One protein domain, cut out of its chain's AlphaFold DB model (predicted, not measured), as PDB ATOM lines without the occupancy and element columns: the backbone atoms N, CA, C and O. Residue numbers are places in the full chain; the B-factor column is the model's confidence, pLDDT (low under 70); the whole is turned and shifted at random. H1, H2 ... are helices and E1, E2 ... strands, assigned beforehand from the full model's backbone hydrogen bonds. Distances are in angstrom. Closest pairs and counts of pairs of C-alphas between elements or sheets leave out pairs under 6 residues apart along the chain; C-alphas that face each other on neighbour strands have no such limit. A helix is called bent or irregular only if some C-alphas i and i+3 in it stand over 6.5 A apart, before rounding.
ATOM      1  N   PHE A  15      75.206   9.242  96.375       40.94
ATOM      2  CA  PHE A  15      74.427   8.500  97.365       40.94
ATOM      3  C   PHE A  15      73.405   7.616  96.640       40.94
ATOM      4  O   PHE A  15      72.510   8.106  95.952       40.94
ATOM      5  N   SER A  16      73.564   6.292  96.751       34.78
ATOM      6  CA  SER A  16      72.592   5.327  96.225       34.78
ATOM      7  C   SER A  16      71.229   5.577  96.864       34.78
ATOM      8  O   SER A  16      70.991   5.228  98.020       34.78
ATOM      9  N   LEU A  17      70.319   6.159  96.089       46.88
ATOM     10  CA  LEU A  17      68.903   6.293  96.407       46.88
ATOM     11  C   LEU A  17      68.219   4.926  96.278       46.88
ATOM     12  O   LEU A  17      67.423   4.730  95.376       46.88
ATOM     13  N   PHE A  18      68.565   4.002  97.178       46.34
ATOM     14  CA  PHE A  18      68.064   2.628  97.276       46.34
ATOM     15  C   PHE A  18      68.217   1.807  95.980       46.34
ATOM     16  O   PHE A  18      67.702   2.142  94.922       46.34
ATOM     17  N   GLY A  19      68.904   0.666  96.056       41.28
ATOM     18  CA  GLY A  19      69.088  -0.274  94.936       41.28
ATOM     19  C   GLY A  19      67.810  -0.994  94.473       41.28
ATOM     20  O   GLY A  19      67.868  -2.160  94.103       41.28
ATOM     21  N   THR A  20      66.655  -0.335  94.533       41.62
ATOM     22  CA  THR A  20      65.343  -0.849  94.151       41.62
ATOM     23  C   THR A  20      64.750   0.055  93.080       41.62
ATOM     24  O   THR A  20      64.538   1.244  93.322       41.62
ATOM     25  N   GLU A  21      64.455  -0.498  91.906       45.31
ATOM     26  CA  GLU A  21      63.701   0.215  90.875       45.31
ATOM     27  C   GLU A  21      62.340   0.651  91.440       45.31
ATOM     28  O   GLU A  21      61.531  -0.175  91.863       45.31
ATOM     29  N   GLY A  22      62.087   1.960  91.496       52.56
ATOM     30  CA  GLY A  22      60.858   2.487  92.076       52.56
ATOM     31  C   GLY A  22      60.776   4.010  92.061       52.56
ATOM     32  O   GLY A  22      61.772   4.715  91.919       52.56
ATOM     33  N   THR A  23      59.557   4.534  92.197       59.59
ATOM     34  CA  THR A  23      59.324   5.970  92.419       59.59
ATOM     35  C   THR A  23      59.235   6.225  93.918       59.59
ATOM     36  O   THR A  23      58.428   5.588  94.592       59.59
ATOM     37  N   SER A  24      60.018   7.176  94.427       68.56
ATOM     38  CA  SER A  24      59.958   7.613  95.824       68.56
ATOM     39  C   SER A  24      59.560   9.085  95.917       68.56
ATOM     40  O   SER A  24      59.915   9.894  95.057       68.56
ATOM     41  N   VAL A  25      58.797   9.430  96.955       74.69
ATOM     42  CA  VAL A  25      58.439  10.819  97.263       74.69
ATOM     43  C   VAL A  25      59.565  11.429  98.089       74.69
ATOM     44  O   VAL A  25      59.971  10.865  99.101       74.69
ATOM     45  N   VAL A  26      60.057  12.590  97.658       78.75
ATOM     46  CA  VAL A  26      61.196  13.286  98.273       78.75
ATOM     47  C   VAL A  26      60.870  14.756  98.510       78.75
ATOM     48  O   VAL A  26      60.026  15.336  97.819       78.75
ATOM     49  N   ALA A  27      61.556  15.367  99.473       79.81
ATOM     50  CA  ALA A  27      61.570  16.811  99.652       79.81
ATOM     51  C   ALA A  27      62.749  17.414  98.875       79.81
ATOM     52  O   ALA A  27      63.849  16.863  98.876       79.81
ATOM     53  N   VAL A  28      62.526  18.551  98.210       79.69
ATOM     54  CA  VAL A  28      63.581  19.285  97.499       79.69
ATOM     55  C   VAL A  28      63.628  20.712  98.026       79.69
ATOM     56  O   VAL A  28      62.658  21.458  97.877       79.69
ATOM     57  N   LYS A  29      64.754  21.087  98.637       82.19
ATOM     58  CA  LYS A  29      65.053  22.461  99.051       82.19
ATOM     59  C   LYS A  29      65.868  23.139  97.950       82.19
ATOM     60  O   LYS A  29      66.792  22.552  97.390       82.19
ATOM     61  N   THR A  30      65.462  24.355  97.603       82.44
ATOM     62  CA  THR A  30      66.072  25.208  96.577       82.44
ATOM     63  C   THR A  30      65.873  26.661  96.980       82.44
ATOM     64  O   THR A  30      64.923  26.992  97.696       82.44
ATOM     65  N   LEU A  31      66.741  27.535  96.485       79.12
ATOM     66  CA  LEU A  31      66.605  28.976  96.657       79.12
ATOM     67  C   LEU A  31      65.477  29.544  95.790       79.12
ATOM     68  O   LEU A  31      65.099  28.969  94.764       79.12
ATOM     69  N   LYS A  32      64.950  30.696  96.213       81.31
ATOM     70  CA  LYS A  32      64.048  31.522  95.399       81.31
ATOM     71  C   LYS A  32      64.843  32.220  94.290       81.31
ATOM     72  O   LYS A  32      66.044  32.423  94.424       81.31
ATOM     73  N   GLU A  33      64.165  32.637  93.219       79.00
ATOM     74  CA  GLU A  33      64.797  33.289  92.053       79.00
ATOM     75  C   GLU A  33      65.586  34.562  92.406       79.00
ATOM     76  O   GLU A  33      66.509  34.938  91.693       79.00
ATOM     77  N   ASN A  34      65.227  35.219  93.506       79.50
ATOM     78  CA  ASN A  34      65.812  36.462  93.995       79.50
ATOM     79  C   ASN A  34      66.565  36.286  95.324       79.50
ATOM     80  O   ASN A  34      66.659  37.246  96.092       79.50
ATOM     81  N   ALA A  35      67.026  35.068  95.619       78.25
ATOM     82  CA  ALA A  35      67.800  34.809  96.823       78.25
ATOM     83  C   ALA A  35      69.136  35.563  96.797       78.25
ATOM     84  O   ALA A  35      69.768  35.692  95.745       78.25
ATOM     85  N   ASN A  36      69.551  36.076  97.950       86.50
ATOM     86  CA  ASN A  36      70.824  36.772  98.093       86.50
ATOM     87  C   ASN A  36      71.985  35.790  98.357       86.50
ATOM     88  O   ASN A  36      71.783  34.598  98.587       86.50
ATOM     89  N   GLU A  37      73.220  36.300  98.329       85.75
ATOM     90  CA  GLU A  37      74.418  35.475  98.546       85.75
ATOM     91  C   GLU A  37      74.441  34.836  99.941       85.75
ATOM     92  O   GLU A  37      74.911  33.712 100.095       85.75
ATOM     93  N   LYS A  38      73.870  35.510 100.950       83.69
ATOM     94  CA  LYS A  38      73.754  34.954 102.301       83.69
ATOM     95  C   LYS A  38      72.863  33.712 102.301       83.69
ATOM     96  O   LYS A  38      73.296  32.672 102.762       83.69
ATOM     97  N   GLU A  39      71.667  33.783 101.718       80.94
ATOM     98  CA  GLU A  39      70.745  32.643 101.625       80.94
ATOM     99  C   GLU A  39      71.370  31.469 100.855       80.94
ATOM    100  O   GLU A  39      71.132  30.308 101.187       80.94
ATOM    101  N   ARG A  40      72.197  31.759  99.839       83.06
ATOM    102  CA  ARG A  40      72.982  30.735  99.138       83.06
ATOM    103  C   ARG A  40      74.025  30.099 100.052       83.06
ATOM    104  O   ARG A  40      74.103  28.873 100.083       83.06
ATOM    105  N   SER A  41      74.796  30.909 100.773       83.06
ATOM    106  CA  SER A  41      75.792  30.442 101.741       83.06
ATOM    107  C   SER A  41      75.150  29.588 102.834       83.06
ATOM    108  O   SER A  41      75.615  28.479 103.076       83.06
ATOM    109  N   ASP A  42      74.038  30.052 103.411       81.00
ATOM    110  CA  ASP A  42      73.278  29.345 104.445       81.00
ATOM    111  C   ASP A  42      72.845  27.951 103.932       81.00
ATOM    112  O   ASP A  42      73.084  26.936 104.583       81.00
ATOM    113  N   LEU A  43      72.292  27.861 102.710       79.19
ATOM    114  CA  LEU A  43      71.879  26.576 102.124       79.19
ATOM    115  C   LEU A  43      73.065  25.639 101.835       79.19
ATOM    116  O   LEU A  43      72.936  24.417 101.941       79.19
ATOM    117  N   VAL A  44      74.217  26.185 101.435       82.88
ATOM    118  CA  VAL A  44      75.434  25.388 101.231       82.88
ATOM    119  C   VAL A  44      75.955  24.860 102.564       82.88
ATOM    120  O   VAL A  44      76.293  23.681 102.637       82.88
ATOM    121  N   GLN A  45      75.983  25.685 103.611       80.31
ATOM    122  CA  GLN A  45      76.401  25.273 104.952       80.31
ATOM    123  C   GLN A  45      75.494  24.170 105.503       80.31
ATOM    124  O   GLN A  45      75.995  23.126 105.917       80.31
ATOM    125  N   GLU A  46      74.173  24.337 105.410       80.38
ATOM    126  CA  GLU A  46      73.215  23.286 105.770       80.38
ATOM    127  C   GLU A  46      73.507  21.973 105.031       80.38
ATOM    128  O   GLU A  46      73.564  20.909 105.649       80.38
ATOM    129  N   LEU A  47      73.735  22.031 103.712       81.06
ATOM    130  CA  LEU A  47      74.069  20.850 102.917       81.06
ATOM    131  C   LEU A  47      75.352  20.169 103.411       81.06
ATOM    132  O   LEU A  47      75.395  18.939 103.443       81.06
ATOM    133  N   GLN A  48      76.391  20.928 103.774       82.38
ATOM    134  CA  GLN A  48      77.631  20.335 104.282       82.38
ATOM    135  C   GLN A  48      77.406  19.608 105.603       82.38
ATOM    136  O   GLN A  48      77.849  18.469 105.733       82.38
ATOM    137  N   VAL A  49      76.638  20.194 106.526       78.81
ATOM    138  CA  VAL A  49      76.271  19.499 107.766       78.81
ATOM    139  C   VAL A  49      75.537  18.205 107.444       78.81
ATOM    140  O   VAL A  49      75.941  17.139 107.896       78.81
ATOM    141  N   MET A  50      74.512  18.261 106.592       80.50
ATOM    142  CA  MET A  50      73.713  17.085 106.245       80.50
ATOM    143  C   MET A  50      74.516  15.946 105.600       80.50
ATOM    144  O   MET A  50      74.131  14.788 105.747       80.50
ATOM    145  N   LYS A  51      75.614  16.241 104.892       81.69
ATOM    146  CA  LYS A  51      76.504  15.214 104.315       81.69
ATOM    147  C   LYS A  51      77.283  14.430 105.366       81.69
ATOM    148  O   LYS A  51      77.661  13.292 105.109       81.69
ATOM    149  N   MET A  52      77.546  15.046 106.512       81.62
ATOM    150  CA  MET A  52      78.310  14.444 107.604       81.62
ATOM    151  C   MET A  52      77.442  13.605 108.541       81.62
ATOM    152  O   MET A  52      77.961  12.797 109.311       81.62
ATOM    153  N   LEU A  53      76.125  13.807 108.500       82.00
ATOM    154  CA  LEU A  53      75.190  13.116 109.373       82.00
ATOM    155  C   LEU A  53      74.958  11.684 108.893       82.00
ATOM    156  O   LEU A  53      74.540  11.432 107.761       82.00
ATOM    157  N   GLU A  54      75.165  10.739 109.802       86.56
ATOM    158  CA  GLU A  54      74.693   9.372 109.620       86.56
ATOM    159  C   GLU A  54      73.157   9.299 109.741       86.56
ATOM    160  O   GLU A  54      72.528  10.180 110.336       86.56
ATOM    161  N   PRO A  55      72.511   8.255 109.186       86.50
ATOM    162  CA  PRO A  55      71.072   8.072 109.328       86.50
ATOM    163  C   PRO A  55      70.639   7.990 110.800       86.50
ATOM    164  O   PRO A  55      71.099   7.122 111.540       86.50
ATOM    165  N   HIS A  56      69.694   8.842 111.200       87.12
ATOM    166  CA  HIS A  56      69.101   8.832 112.536       87.12
ATOM    167  C   HIS A  56      67.571   8.982 112.436       87.12
ATOM    168  O   HIS A  56      67.100   9.806 111.659       87.12
ATOM    169  N   PRO A  57      66.768   8.235 113.218       85.94
ATOM    170  CA  PRO A  57      65.304   8.221 113.083       85.94
ATOM    171  C   PRO A  57      64.619   9.579 113.303       85.94
ATOM    172  O   PRO A  57      63.557   9.824 112.745       85.94
ATOM    173  N   ASN A  58      65.216  10.462 114.109       85.62
ATOM    174  CA  ASN A  58      64.665  11.791 114.418       85.62
ATOM    175  C   ASN A  58      65.385  12.938 113.691       85.62
ATOM    176  O   ASN A  58      65.287  14.089 114.120       85.62
ATOM    177  N   VAL A  59      66.152  12.634 112.638       85.69
ATOM    178  CA  VAL A  59      66.866  13.633 111.832       85.69
ATOM    179  C   VAL A  59      66.663  13.350 110.347       85.69
ATOM    180  O   VAL A  59      66.916  12.241 109.887       85.69
ATOM    181  N   VAL A  60      66.240  14.373 109.602       84.50
ATOM    182  CA  VAL A  60      66.004  14.323 108.159       84.50
ATOM    183  C   VAL A  60      67.274  13.884 107.449       84.50
ATOM    184  O   VAL A  60      68.300  14.567 107.472       84.50
ATOM    185  N   ARG A  61      67.174  12.772 106.734       83.06
ATOM    186  CA  ARG A  61      68.285  12.236 105.959       83.06
ATOM    187  C   ARG A  61      68.444  12.920 104.600       83.06
ATOM    188  O   ARG A  61      67.490  13.050 103.823       83.06
ATOM    189  N   LEU A  62      69.692  13.256 104.271       83.88
ATOM    190  CA  LEU A  62      70.096  13.645 102.923       83.88
ATOM    191  C   LEU A  62      70.023  12.444 101.973       83.88
ATOM    192  O   LEU A  62      70.544  11.364 102.253       83.88
ATOM    193  N   LEU A  63      69.383  12.643 100.827       80.69
ATOM    194  CA  LEU A  63      69.307  11.654  99.754       80.69
ATOM    195  C   LEU A  63      70.274  11.973  98.615       80.69
ATOM    196  O   LEU A  63      70.762  11.065  97.952       80.69
ATOM    197  N   GLY A  64      70.522  13.260  98.375       79.69
ATOM    198  CA  GLY A  64      71.452  13.737  97.361       79.69
ATOM    199  C   GLY A  64      71.386  15.250  97.184       79.69
ATOM    200  O   GLY A  64      70.584  15.938  97.813       79.69
ATOM    201  N   CYS A  65      72.221  15.786  96.301       81.44
ATOM    202  CA  CYS A  65      72.233  17.207  95.970       81.44
ATOM    203  C   CYS A  65      72.668  17.440  94.520       81.44
ATOM    204  O   CYS A  65      73.307  16.588  93.909       81.44
ATOM    205  N   CYS A  66      72.356  18.615  93.982       79.44
ATOM    206  CA  CYS A  66      72.881  19.106  92.713       79.44
ATOM    207  C   CYS A  66      73.458  20.504  92.947       79.44
ATOM    208  O   CYS A  66      72.699  21.453  93.136       79.44
ATOM    209  N   THR A  67      74.788  20.610  92.975       78.19
ATOM    210  CA  THR A  67      75.526  21.847  93.295       78.19
ATOM    211  C   THR A  67      76.228  22.463  92.083       78.19
ATOM    212  O   THR A  67      76.608  23.628  92.123       78.19
ATOM    213  N   GLU A  68      76.399  21.704  90.995       71.69
ATOM    214  CA  GLU A  68      77.183  22.123  89.824       71.69
ATOM    215  C   GLU A  68      76.479  23.153  88.933       71.69
ATOM    216  O   GLU A  68      77.124  23.851  88.150       71.69
ATOM    217  N   LYS A  69      75.145  23.204  88.978       69.06
ATOM    218  CA  LYS A  69      74.330  24.031  88.086       69.06
ATOM    219  C   LYS A  69      73.241  24.726  88.869       69.06
ATOM    220  O   LYS A  69      72.567  24.091  89.671       69.06
ATOM    221  N   ASP A  70      73.012  25.996  88.556       71.94
ATOM    222  CA  ASP A  70      71.919  26.733  89.166       71.94
ATOM    223  C   ASP A  70      70.537  26.316  88.603       71.94
ATOM    224  O   ASP A  70      70.339  26.152  87.383       71.94
ATOM    225  N   PRO A  71      69.529  26.194  89.484       73.88
ATOM    226  CA  PRO A  71      69.602  26.449  90.927       73.88
ATOM    227  C   PRO A  71      70.133  25.244  91.728       73.88
ATOM    228  O   PRO A  71      69.934  24.096  91.339       73.88
ATOM    229  N   LEU A  72      70.772  25.528  92.867       72.69
ATOM    230  CA  LEU A  72      71.200  24.539  93.861       72.69
ATOM    231  C   LEU A  72      70.003  23.718  94.370       72.69
ATOM    232  O   LEU A  72      69.024  24.285  94.859       72.69
ATOM    233  N   PHE A  73      70.114  22.387  94.309       79.00
ATOM    234  CA  PHE A  73      69.113  21.466  94.852       79.00
ATOM    235  C   PHE A  73      69.676  20.630  95.997       79.00
ATOM    236  O   PHE A  73      70.715  19.988  95.850       79.00
ATOM    237  N   VAL A  74      68.923  20.554  97.092       76.81
ATOM    238  CA  VAL A  74      69.153  19.625  98.205       76.81
ATOM    239  C   VAL A  74      67.961  18.677  98.281       76.81
ATOM    240  O   VAL A  74      66.819  19.118  98.412       76.81
ATOM    241  N   ILE A  75      68.215  17.380  98.140       80.12
ATOM    242  CA  ILE A  75      67.201  16.330  98.033       80.12
ATOM    243  C   ILE A  75      67.219  15.522  99.322       80.12
ATOM    244  O   ILE A  75      68.243  14.955  99.695       80.12
ATOM    245  N   MET A  76      66.079  15.462  99.993       81.25
ATOM    246  CA  MET A  76      65.939  14.920 101.342       81.25
ATOM    247  C   MET A  76      64.750  13.971 101.414       81.25
ATOM    248  O   MET A  76      63.871  13.974 100.541       81.25
ATOM    249  N   GLU A  77      64.702  13.163 102.468       77.94
ATOM    250  CA  GLU A  77      63.510  12.371 102.735       77.94
ATOM    251  C   GLU A  77      62.278  13.252 102.960       77.94
ATOM    252  O   GLU A  77      62.349  14.390 103.428       77.94
ATOM    253  N   PHE A  78      61.123  12.737 102.544       77.75
ATOM    254  CA  PHE A  78      59.869  13.460 102.667       77.75
ATOM    255  C   PHE A  78      59.229  13.207 104.034       77.75
ATOM    256  O   PHE A  78      58.886  12.073 104.359       77.75
ATOM    257  N   VAL A  79      58.995  14.282 104.790       79.25
ATOM    258  CA  VAL A  79      58.293  14.241 106.079       79.25
ATOM    259  C   VAL A  79      56.804  14.549 105.861       79.25
ATOM    260  O   VAL A  79      56.455  15.697 105.560       79.25
ATOM    261  N   PRO A  80      55.893  13.569 106.012       68.69
ATOM    262  CA  PRO A  80      54.500  13.697 105.571       68.69
ATOM    263  C   PRO A  80      53.675  14.722 106.352       68.69
ATOM    264  O   PRO A  80      52.752  15.315 105.794       68.69
ATOM    265  N   HIS A  81      54.015  14.965 107.619       72.44
ATOM    266  CA  HIS A  81      53.288  15.895 108.491       72.44
ATOM    267  C   HIS A  81      53.890  17.306 108.520       72.44
ATOM    268  O   HIS A  81      53.352  18.201 109.175       72.44
ATOM    269  N   GLY A  82      54.972  17.530 107.767       72.25
ATOM    270  CA  GLY A  82      55.669  18.808 107.713       72.25
ATOM    271  C   GLY A  82      56.222  19.241 109.073       72.25
ATOM    272  O   GLY A  82      56.588  18.420 109.909       72.25
ATOM    273  N   LYS A  83      56.298  20.560 109.291       76.44
ATOM    274  CA  LYS A  83      56.859  21.134 110.520       76.44
ATOM    275  C   LYS A  83      55.973  20.835 111.731       76.44
ATOM    276  O   LYS A  83      54.766  21.095 111.697       76.44
ATOM    277  N   LEU A  84      56.601  20.442 112.843       79.50
ATOM    278  CA  LEU A  84      55.926  20.204 114.122       79.50
ATOM    279  C   LEU A  84      55.077  21.410 114.557       79.50
ATOM    280  O   LEU A  84      53.940  21.241 114.981       79.50
ATOM    281  N   GLN A  85      55.572  22.640 114.384       78.56
ATOM    282  CA  GLN A  85      54.810  23.850 114.716       78.56
ATOM    283  C   GLN A  85      53.470  23.920 113.966       78.56
ATOM    284  O   GLN A  85      52.444  24.242 114.566       78.56
ATOM    285  N   SER A  86      53.465  23.620 112.665       77.31
ATOM    286  CA  SER A  86      52.248  23.619 111.850       77.31
ATOM    287  C   SER A  86      51.295  22.518 112.304       77.31
ATOM    288  O   SER A  86      50.113  22.785 112.508       77.31
ATOM    289  N   PHE A  87      51.824  21.321 112.561       77.94
ATOM    290  CA  PHE A  87      51.059  20.192 113.085       77.94
ATOM    291  C   PHE A  87      50.389  20.516 114.437       77.94
ATOM    292  O   PHE A  87      49.183  20.328 114.611       77.94
ATOM    293  N   LEU A  88      51.135  21.119 115.371       79.88
ATOM    294  CA  LEU A  88      50.628  21.559 116.676       79.88
ATOM    295  C   LEU A  88      49.599  22.700 116.577       79.88
ATOM    296  O   LEU A  88      48.744  22.835 117.453       79.88
ATOM    297  N   ARG A  89      49.678  23.557 115.549       81.38
ATOM    298  CA  ARG A  89      48.697  24.632 115.320       81.38
ATOM    299  C   ARG A  89      47.387  24.086 114.762       81.38
ATOM    300  O   ARG A  89      46.329  24.494 115.242       81.38
ATOM    301  N   SER A  90      47.447  23.155 113.812       73.31
ATOM    302  CA  SER A  90      46.255  22.530 113.226       73.31
ATOM    303  C   SER A  90      45.427  21.778 114.274       73.31
ATOM    304  O   SER A  90      44.217  21.979 114.350       73.31
ATOM    305  N   SER A  91      46.070  21.044 115.190       71.25
ATOM    306  CA  SER A  91      45.372  20.319 116.269       71.25
ATOM    307  C   SER A  91      44.675  21.224 117.301       71.25
ATOM    308  O   SER A  91      43.791  20.789 118.042       71.25
ATOM    309  N   ARG A  92      45.050  22.508 117.386       69.75
ATOM    310  CA  ARG A  92      44.321  23.505 118.191       69.75
ATOM    311  C   ARG A  92      43.082  24.022 117.467       69.75
ATOM    312  O   ARG A  92      42.074  24.251 118.124       69.75
ATOM    313  N   ALA A  93      43.155  24.202 116.149       60.62
ATOM    314  CA  ALA A  93      42.043  24.704 115.345       60.62
ATOM    315  C   ALA A  93      40.881  23.698 115.274       60.62
ATOM    316  O   ALA A  93      39.722  24.097 115.366       60.62
ATOM    317  N   GLU A  94      41.181  22.397 115.222       58.59
ATOM    318  CA  GLU A  94      40.170  21.326 115.248       58.59
ATOM    319  C   GLU A  94      39.332  21.314 116.541       58.59
ATOM    320  O   GLU A  94      38.167  20.920 116.523       58.59
ATOM    321  N   ARG A  95      39.862  21.842 117.655       54.50
ATOM    322  CA  ARG A  95      39.122  21.954 118.925       54.50
ATOM    323  C   ARG A  95      37.987  22.981 118.902       54.50
ATOM    324  O   ARG A  95      37.075  22.867 119.712       54.50
ATOM    325  N   PHE A  96      38.016  23.969 118.006       51.84
ATOM    326  CA  PHE A  96      37.014  25.046 117.978       51.84
ATOM    327  C   PHE A  96      35.727  24.690 117.213       51.84
ATOM    328  O   PHE A  96      34.718  25.366 117.396       51.84
ATOM    329  N   LEU A 107      45.679  15.975 120.187       76.94
ATOM    330  CA  LEU A 107      46.946  15.622 120.815       76.94
ATOM    331  C   LEU A 107      46.799  15.557 122.336       76.94
ATOM    332  O   LEU A 107      46.350  16.515 122.977       76.94
ATOM    333  N   THR A 108      47.207  14.431 122.900       81.50
ATOM    334  CA  THR A 108      47.270  14.188 124.335       81.50
ATOM    335  C   THR A 108      48.592  14.697 124.912       81.50
ATOM    336  O   THR A 108      49.562  14.947 124.194       81.50
ATOM    337  N   SER A 109      48.672  14.821 126.239       82.12
ATOM    338  CA  SER A 109      49.939  15.122 126.919       82.12
ATOM    339  C   SER A 109      51.022  14.084 126.610       82.12
ATOM    340  O   SER A 109      52.186  14.450 126.485       82.12
ATOM    341  N   ARG A 110      50.639  12.811 126.434       80.50
ATOM    342  CA  ARG A 110      51.554  11.719 126.080       80.50
ATOM    343  C   ARG A 110      52.180  11.932 124.703       80.50
ATOM    344  O   ARG A 110      53.387  11.748 124.554       80.50
ATOM    345  N   ASP A 111      51.384  12.362 123.728       82.88
ATOM    346  CA  ASP A 111      51.863  12.628 122.367       82.88
ATOM    347  C   ASP A 111      52.889  13.763 122.392       82.88
ATOM    348  O   ASP A 111      53.980  13.639 121.845       82.88
ATOM    349  N   LEU A 112      52.593  14.836 123.135       84.88
ATOM    350  CA  LEU A 112      53.515  15.959 123.303       84.88
ATOM    351  C   LEU A 112      54.826  15.542 123.979       84.88
ATOM    352  O   LEU A 112      55.893  15.951 123.527       84.88
ATOM    353  N   THR A 113      54.773  14.719 125.030       82.75
ATOM    354  CA  THR A 113      55.982  14.181 125.673       82.75
ATOM    355  C   THR A 113      56.803  13.338 124.701       82.75
ATOM    356  O   THR A 113      58.025  13.454 124.674       82.75
ATOM    357  N   THR A 114      56.138  12.540 123.866       84.75
ATOM    358  CA  THR A 114      56.794  11.719 122.841       84.75
ATOM    359  C   THR A 114      57.488  12.599 121.802       84.75
ATOM    360  O   THR A 114      58.645  12.358 121.469       84.75
ATOM    361  N   PHE A 115      56.842  13.680 121.358       85.94
ATOM    362  CA  PHE A 115      57.445  14.636 120.426       85.94
ATOM    363  C   PHE A 115      58.678  15.311 121.023       85.94
ATOM    364  O   PHE A 115      59.709  15.397 120.366       85.94
ATOM    365  N   VAL A 116      58.600  15.749 122.283       87.19
ATOM    366  CA  VAL A 116      59.744  16.347 122.989       87.19
ATOM    367  C   VAL A 116      60.896  15.351 123.110       87.19
ATOM    368  O   VAL A 116      62.041  15.723 122.879       87.19
ATOM    369  N   TYR A 117      60.603  14.089 123.429       86.81
ATOM    370  CA  TYR A 117      61.616  13.040 123.518       86.81
ATOM    371  C   TYR A 117      62.313  12.793 122.172       86.81
ATOM    372  O   TYR A 117      63.540  12.766 122.116       86.81
ATOM    373  N   GLN A 118      61.548  12.681 121.084       84.19
ATOM    374  CA  GLN A 118      62.095  12.531 119.732       84.19
ATOM    375  C   GLN A 118      62.979  13.726 119.339       84.19
ATOM    376  O   GLN A 118      64.089  13.536 118.842       84.19
ATOM    377  N   VAL A 119      62.533  14.954 119.635       85.88
ATOM    378  CA  VAL A 119      63.315  16.177 119.396       85.88
ATOM    379  C   VAL A 119      64.617  16.171 120.194       85.88
ATOM    380  O   VAL A 119      65.672  16.479 119.645       85.88
ATOM    381  N   ALA A 120      64.564  15.788 121.471       86.56
ATOM    382  CA  ALA A 120      65.743  15.719 122.326       86.56
ATOM    383  C   ALA A 120      66.781  14.722 121.789       86.56
ATOM    384  O   ALA A 120      67.959  15.058 121.726       86.56
ATOM    385  N   ARG A 121      66.346  13.543 121.327       86.56
ATOM    386  CA  ARG A 121      67.233  12.546 120.704       86.56
ATOM    387  C   ARG A 121      67.855  13.037 119.402       86.56
ATOM    388  O   ARG A 121      69.040  12.821 119.171       86.56
ATOM    389  N   GLY A 122      67.068  13.703 118.556       85.56
ATOM    390  CA  GLY A 122      67.585  14.316 117.332       85.56
ATOM    391  C   GLY A 122      68.657  15.368 117.633       85.56
ATOM    392  O   GLY A 122      69.715  15.361 117.014       85.56
ATOM    393  N   MET A 123      68.427  16.219 118.637       85.06
ATOM    394  CA  MET A 123      69.398  17.239 119.052       85.06
ATOM    395  C   MET A 123      70.643  16.665 119.719       85.06
ATOM    396  O   MET A 123      71.741  17.154 119.469       85.06
ATOM    397  N   GLU A 124      70.504  15.623 120.536       86.19
ATOM    398  CA  GLU A 124      71.643  14.891 121.093       86.19
ATOM    399  C   GLU A 124      72.545  14.364 119.968       86.19
ATOM    400  O   GLU A 124      73.745  14.631 119.969       86.19
ATOM    401  N   PHE A 125      71.960  13.730 118.949       85.75
ATOM    402  CA  PHE A 125      72.699  13.246 117.784       85.75
ATOM    403  C   PHE A 125      73.404  14.374 117.010       85.75
ATOM    404  O   PHE A 125      74.588  14.267 116.690       85.75
ATOM    405  N   LEU A 126      72.695  15.473 116.739       81.12
ATOM    406  CA  LEU A 126      73.240  16.618 116.005       81.12
ATOM    407  C   LEU A 126      74.374  17.310 116.774       81.12
ATOM    408  O   LEU A 126      75.408  17.628 116.192       81.12
ATOM    409  N   SER A 127      74.211  17.499 118.086       80.75
ATOM    410  CA  SER A 127      75.231  18.125 118.938       80.75
ATOM    411  C   SER A 127      76.498  17.275 119.067       80.75
ATOM    412  O   SER A 127      77.607  17.812 119.024       80.75
ATOM    413  N   ALA A 128      76.355  15.949 119.147       77.75
ATOM    414  CA  ALA A 128      77.490  15.034 119.187       77.75
ATOM    415  C   ALA A 128      78.325  15.118 117.899       77.75
ATOM    416  O   ALA A 128      79.550  15.100 117.957       77.75
ATOM    417  N   LYS A 129      77.678  15.285 116.740       68.75
ATOM    418  CA  LYS A 129      78.370  15.390 115.447       68.75
ATOM    419  C   LYS A 129      78.897  16.785 115.126       68.75
ATOM    420  O   LYS A 129      79.926  16.885 114.468       68.75
ATOM    421  N   GLY A 130      78.277  17.845 115.646       60.75
ATOM    422  CA  GLY A 130      78.811  19.207 115.531       60.75
ATOM    423  C   GLY A 130      80.213  19.362 116.138       60.75
ATOM    424  O   GLY A 130      81.044  20.063 115.574       60.75
ATOM    425  N   SER A 131      80.507  18.649 117.232       53.00
ATOM    426  CA  SER A 131      81.786  18.748 117.962       53.00
ATOM    427  C   SER A 131      82.919  17.849 117.442       53.00
ATOM    428  O   SER A 131      84.077  18.069 117.787       53.00
ATOM    429  N   GLU A 132      82.634  16.866 116.582       51.03
ATOM    430  CA  GLU A 132      83.664  15.991 115.991       51.03
ATOM    431  C   GLU A 132      84.384  16.625 114.781       51.03
ATOM    432  O   GLU A 132      85.376  16.079 114.296       51.03
ATOM    433  N   THR A 133      83.921  17.785 114.300       48.03
ATOM    434  CA  THR A 133      84.403  18.401 113.048       48.03
ATOM    435  C   THR A 133      85.570  19.377 113.223       48.03
ATOM    436  O   THR A 133      86.133  19.835 112.236       48.03
ATOM    437  N   GLU A 134      85.999  19.679 114.449       48.09
ATOM    438  CA  GLU A 134      87.044  20.691 114.689       48.09
ATOM    439  C   GLU A 134      88.472  20.266 114.278       48.09
ATOM    440  O   GLU A 134      89.415  21.009 114.531       48.09
ATOM    441  N   HIS A 135      88.683  19.075 113.698       43.88
ATOM    442  CA  HIS A 135      90.033  18.502 113.563       43.88
ATOM    443  C   HIS A 135      90.505  18.095 112.166       43.88
ATOM    444  O   HIS A 135      91.583  17.517 112.071       43.88
ATOM    445  N   ASN A 136      89.807  18.423 111.079       42.69
ATOM    446  CA  ASN A 136      90.405  18.294 109.748       42.69
ATOM    447  C   ASN A 136      89.979  19.468 108.866       42.69
ATOM    448  O   ASN A 136      88.792  19.619 108.605       42.69
ATOM    449  N   ASP A 137      90.975  20.248 108.434       44.72
ATOM    450  CA  ASP A 137      91.003  21.178 107.291       44.72
ATOM    451  C   ASP A 137      91.290  22.636 107.694       44.72
ATOM    452  O   ASP A 137      90.394  23.440 107.939       44.72
ATOM    453  N   GLU A 138      92.579  23.004 107.681       47.50
ATOM    454  CA  GLU A 138      93.083  24.380 107.855       47.50
ATOM    455  C   GLU A 138      92.659  25.355 106.725       47.50
ATOM    456  O   GLU A 138      93.027  26.527 106.764       47.50
ATOM    457  N   ASP A 139      91.857  24.918 105.745       49.00
ATOM    458  CA  ASP A 139      91.482  25.708 104.561       49.00
ATOM    459  C   ASP A 139      89.977  26.041 104.449       49.00
ATOM    460  O   ASP A 139      89.577  26.782 103.545       49.00
ATOM    461  N   ASN A 140      89.117  25.561 105.357       46.47
ATOM    462  CA  ASN A 140      87.675  25.827 105.297       46.47
ATOM    463  C   ASN A 140      87.248  26.902 106.302       46.47
ATOM    464  O   ASN A 140      86.922  26.638 107.453       46.47
ATOM    465  N   ASN A 141      87.257  28.134 105.799       44.53
ATOM    466  CA  ASN A 141      86.631  29.340 106.332       44.53
ATOM    467  C   ASN A 141      85.445  29.073 107.292       44.53
ATOM    468  O   ASN A 141      84.337  28.804 106.835       44.53
ATOM    469  N   ASP A 142      85.703  29.197 108.595       47.12
ATOM    470  CA  ASP A 142      84.781  29.670 109.642       47.12
ATOM    471  C   ASP A 142      83.317  29.191 109.508       47.12
ATOM    472  O   ASP A 142      82.387  29.991 109.397       47.12
ATOM    473  N   ILE A 143      83.084  27.871 109.477       51.09
ATOM    474  CA  ILE A 143      81.722  27.333 109.616       51.09
ATOM    475  C   ILE A 143      81.361  27.401 111.101       51.09
ATOM    476  O   ILE A 143      81.488  26.430 111.843       51.09
ATOM    477  N   THR A 144      80.920  28.571 111.555       49.31
ATOM    478  CA  THR A 144      80.296  28.710 112.868       49.31
ATOM    479  C   THR A 144      78.915  28.060 112.800       49.31
ATOM    480  O   THR A 144      77.973  28.620 112.238       49.31
ATOM    481  N   TYR A 145      78.792  26.857 113.362       53.62
ATOM    482  CA  TYR A 145      77.543  26.084 113.461       53.62
ATOM    483  C   TYR A 145      76.420  26.810 114.230       53.62
ATOM    484  O   TYR A 145      75.291  26.324 114.262       53.62
ATOM    485  N   ASP A 146      76.720  27.968 114.823       49.31
ATOM    486  CA  ASP A 146      75.818  28.768 115.649       49.31
ATOM    487  C   ASP A 146      74.639  29.398 114.881       49.31
ATOM    488  O   ASP A 146      73.621  29.699 115.500       49.31
ATOM    489  N   ASP A 147      74.726  29.542 113.552       47.28
ATOM    490  CA  ASP A 147      73.656  30.133 112.724       47.28
ATOM    491  C   ASP A 147      72.816  29.099 111.951       47.28
ATOM    492  O   ASP A 147      71.894  29.459 111.211       47.28
ATOM    493  N   ILE A 148      73.110  27.802 112.093       56.25
ATOM    494  CA  ILE A 148      72.364  26.762 111.382       56.25
ATOM    495  C   ILE A 148      71.140  26.388 112.217       56.25
ATOM    496  O   ILE A 148      71.256  25.781 113.281       56.25
ATOM    497  N   ASP A 149      69.947  26.691 111.699       59.25
ATOM    498  CA  ASP A 149      68.667  26.232 112.249       59.25
ATOM    499  C   ASP A 149      68.517  24.703 112.069       59.25
ATOM    500  O   ASP A 149      67.664  24.206 111.330       59.25
ATOM    501  N   LEU A 150      69.333  23.915 112.779       62.25
ATOM    502  CA  LEU A 150      69.307  22.446 112.765       62.25
ATOM    503  C   LEU A 150      67.958  21.880 113.232       62.25
ATOM    504  O   LEU A 150      67.629  20.730 112.950       62.25
ATOM    505  N   VAL A 151      67.143  22.708 113.890       58.50
ATOM    506  CA  VAL A 151      65.759  22.403 114.266       58.50
ATOM    507  C   VAL A 151      64.909  22.024 113.051       58.50
ATOM    508  O   VAL A 151      64.025  21.178 113.172       58.50
ATOM    509  N   ASP A 152      65.187  22.588 111.872       65.06
ATOM    510  CA  ASP A 152      64.468  22.246 110.640       65.06
ATOM    511  C   ASP A 152      64.838  20.851 110.097       65.06
ATOM    512  O   ASP A 152      64.097  20.305 109.275       65.06
ATOM    513  N   LEU A 153      65.933  20.250 110.579       67.12
ATOM    514  CA  LEU A 153      66.301  18.862 110.288       67.12
ATOM    515  C   LEU A 153      65.676  17.869 111.267       67.12
ATOM    516  O   LEU A 153      65.767  16.670 111.037       67.12
ATOM    517  N   ILE A 154      65.046  18.313 112.352       75.69
ATOM    518  CA  ILE A 154      64.455  17.393 113.323       75.69
ATOM    519  C   ILE A 154      63.096  16.932 112.824       75.69
ATOM    520  O   ILE A 154      62.203  17.733 112.529       75.69
ATOM    521  N   THR A 155      62.914  15.619 112.794       74.69
ATOM    522  CA  THR A 155      61.628  15.007 112.483       74.69
ATOM    523  C   THR A 155      60.966  14.498 113.748       74.69
ATOM    524  O   THR A 155      61.607  14.074 114.710       74.69
ATOM    525  N   VAL A 156      59.640  14.541 113.730       70.81
ATOM    526  CA  VAL A 156      58.810  13.858 114.708       70.81
ATOM    527  C   VAL A 156      57.902  12.932 113.926       70.81
ATOM    528  O   VAL A 156      57.173  13.398 113.047       70.81
ATOM    529  N   ASP A 157      57.955  11.643 114.233       71.38
ATOM    530  CA  ASP A 157      57.018  10.668 113.702       71.38
ATOM    531  C   ASP A 157      55.826  10.547 114.664       71.38
ATOM    532  O   ASP A 157      55.959   9.983 115.759       71.38
ATOM    533  N   PRO A 158      54.648  11.089 114.303       59.88
ATOM    534  CA  PRO A 158      53.443  10.912 115.093       59.88
ATOM    535  C   PRO A 158      52.902   9.480 115.024       59.88
ATOM    536  O   PRO A 158      52.004   9.163 115.787       59.88
ATOM    537  N   SER A 159      53.417   8.601 114.162       58.62
ATOM    538  CA  SER A 159      53.013   7.189 114.101       58.62
ATOM    539  C   SER A 159      53.542   6.387 115.297       58.62
ATOM    540  O   SER A 159      52.921   5.404 115.698       58.62
ATOM    541  N   GLU A 160      54.643   6.830 115.917       55.19
ATOM    542  CA  GLU A 160      55.214   6.212 117.123       55.19
ATOM    543  C   GLU A 160      54.466   6.580 118.419       55.19
ATOM    544  O   GLU A 160      54.822   6.107 119.495       55.19
ATOM    545  N   VAL A 161      53.385   7.369 118.361       52.12
ATOM    546  CA  VAL A 161      52.558   7.684 119.551       52.12
ATOM    547  C   VAL A 161      51.670   6.511 120.022       52.12
ATOM    548  O   VAL A 161      50.804   6.670 120.885       52.12
ATOM    549  N   GLY A 162      51.896   5.302 119.497       35.00
ATOM    550  CA  GLY A 162      51.224   4.064 119.887       35.00
ATOM    551  C   GLY A 162      51.842   3.392 121.122       35.00
ATOM    552  O   GLY A 162      53.044   3.189 121.197       35.00
ATOM    553  N   PHE A 163      50.984   3.055 122.091       28.12
ATOM    554  CA  PHE A 163      51.179   2.188 123.267       28.12
ATOM    555  C   PHE A 163      52.612   1.707 123.595       28.12
ATOM    556  O   PHE A 163      53.026   0.624 123.208       28.12
ATOM    557  N   VAL A 164      53.299   2.422 124.492       28.23
ATOM    558  CA  VAL A 164      54.146   1.754 125.495       28.23
ATOM    559  C   VAL A 164      53.212   0.909 126.362       28.23
ATOM    560  O   VAL A 164      52.514   1.456 127.221       28.23
TER     561      VAL A 164
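Overview. This is residues 15 to 96 and 107 to 164 of the 274 residues of a protein of Timema tahoe (UniProt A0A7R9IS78). A small sheet of three strands is covered on one face by helix H1, and the long helix H3 runs crosswise past the last residue of H1, along the longest axis of the whole. At one end of that axis lie H2 and the short H5; at the other the free loop of residues 135 to 142 sticks out, while short H4 sits in the middle, between H1 and H3. The printed part has 140 residues, with five named helices and three named strands in the order E1 H1 E2 E3 H2 H3 H4 H5; the class is mostly helix, and the sheet, order E1 - E3 - E2, is antiparallel. It is only just compact, close to loose, with a radius of gyration of the C-alphas of 17.2 A and spans of 52 by 36 by 34 A.

Along the chain. Find C-alpha 26 at (61.196, 13.286, 98.273), where strand E1, residues 26 to 30, begins. Helix H1, residues 37 to 52, follows over 23.2 A. Then come strands E2, residues 62 to 66, and E3, residues 73 to 77. Helix H2, residues 84 to 96, runs 19.9 A to C-alpha 96 at (37.014, 25.046, 117.978). Beyond the cut, H3, residues 109 to 133, runs 37.3 A; it is neither bent nor irregular, but only just: C-alphas 130 and 133 are 6.2 A apart. H4 holds residues 150 to 153, and H5, residues 158 to 161, ends at C-alpha 161, (52.558, 7.684, 119.551).

Arrangement. Look first at the sheet: E3 is the inner strand, antiparallel to E1 at 151 degrees, with N 27 and O 76 2.9 A apart, within hydrogen-bond range. E2 and E3 form a hairpin, with N 66 and O 73 at 2.8 A. H1 is on the sheet at a height of 10.2 A, slantwise to the strands at 42 degrees to E3 on the local plane; the two make two layers, a helix on one face of a sheet. E1, H1 and E2 are a split strand-helix-strand unit, two strands running the same way with E3 between them, and its crossover is right-handed. The closest C-alphas of H1 and E2 are those of Met 50 and Leu 62, 6.0 A apart. H1 and H3 are close but not clearly touching, about perpendicular at 88 degrees, Met 52 and Lys 129 having the closest C-alphas at 7.9 A. H1 and H4 are near each other, with 5 pairs of C-alphas within 10 A. H3 and H4 are close but not clearly touching, the closest C-alphas, of Leu 126 and Leu 150, being 7.7 A apart. H3 touches H5 with residues 110 to 115 alone, the closest C-alphas being those of Asp 111 and Val 161 at 5.7 A. H2 touches no helix and is not on the sheet. Of the O i to N i+4 pairs, 11 of 12 are within hydrogen-bond range in H1, 6 of 9 in H2 and 18 of 21 in H3; H4 and H5 are too short for such a pair.

Size, cuts and confidence. The two C-alphas farthest apart, those of Phe 96 and Glu 138, lie at 57.0 A. Residues 97 to 106 are cut out, and C-alphas 96 and 107 are 14.0 A apart across the cut. Of the links printed whole, H3 to H4, 16 residues, is long. The mean pLDDT of the printed part is 70.6, and 49 residues are under 70, among them 15 to 24, 129 to 153 and 158 to 164.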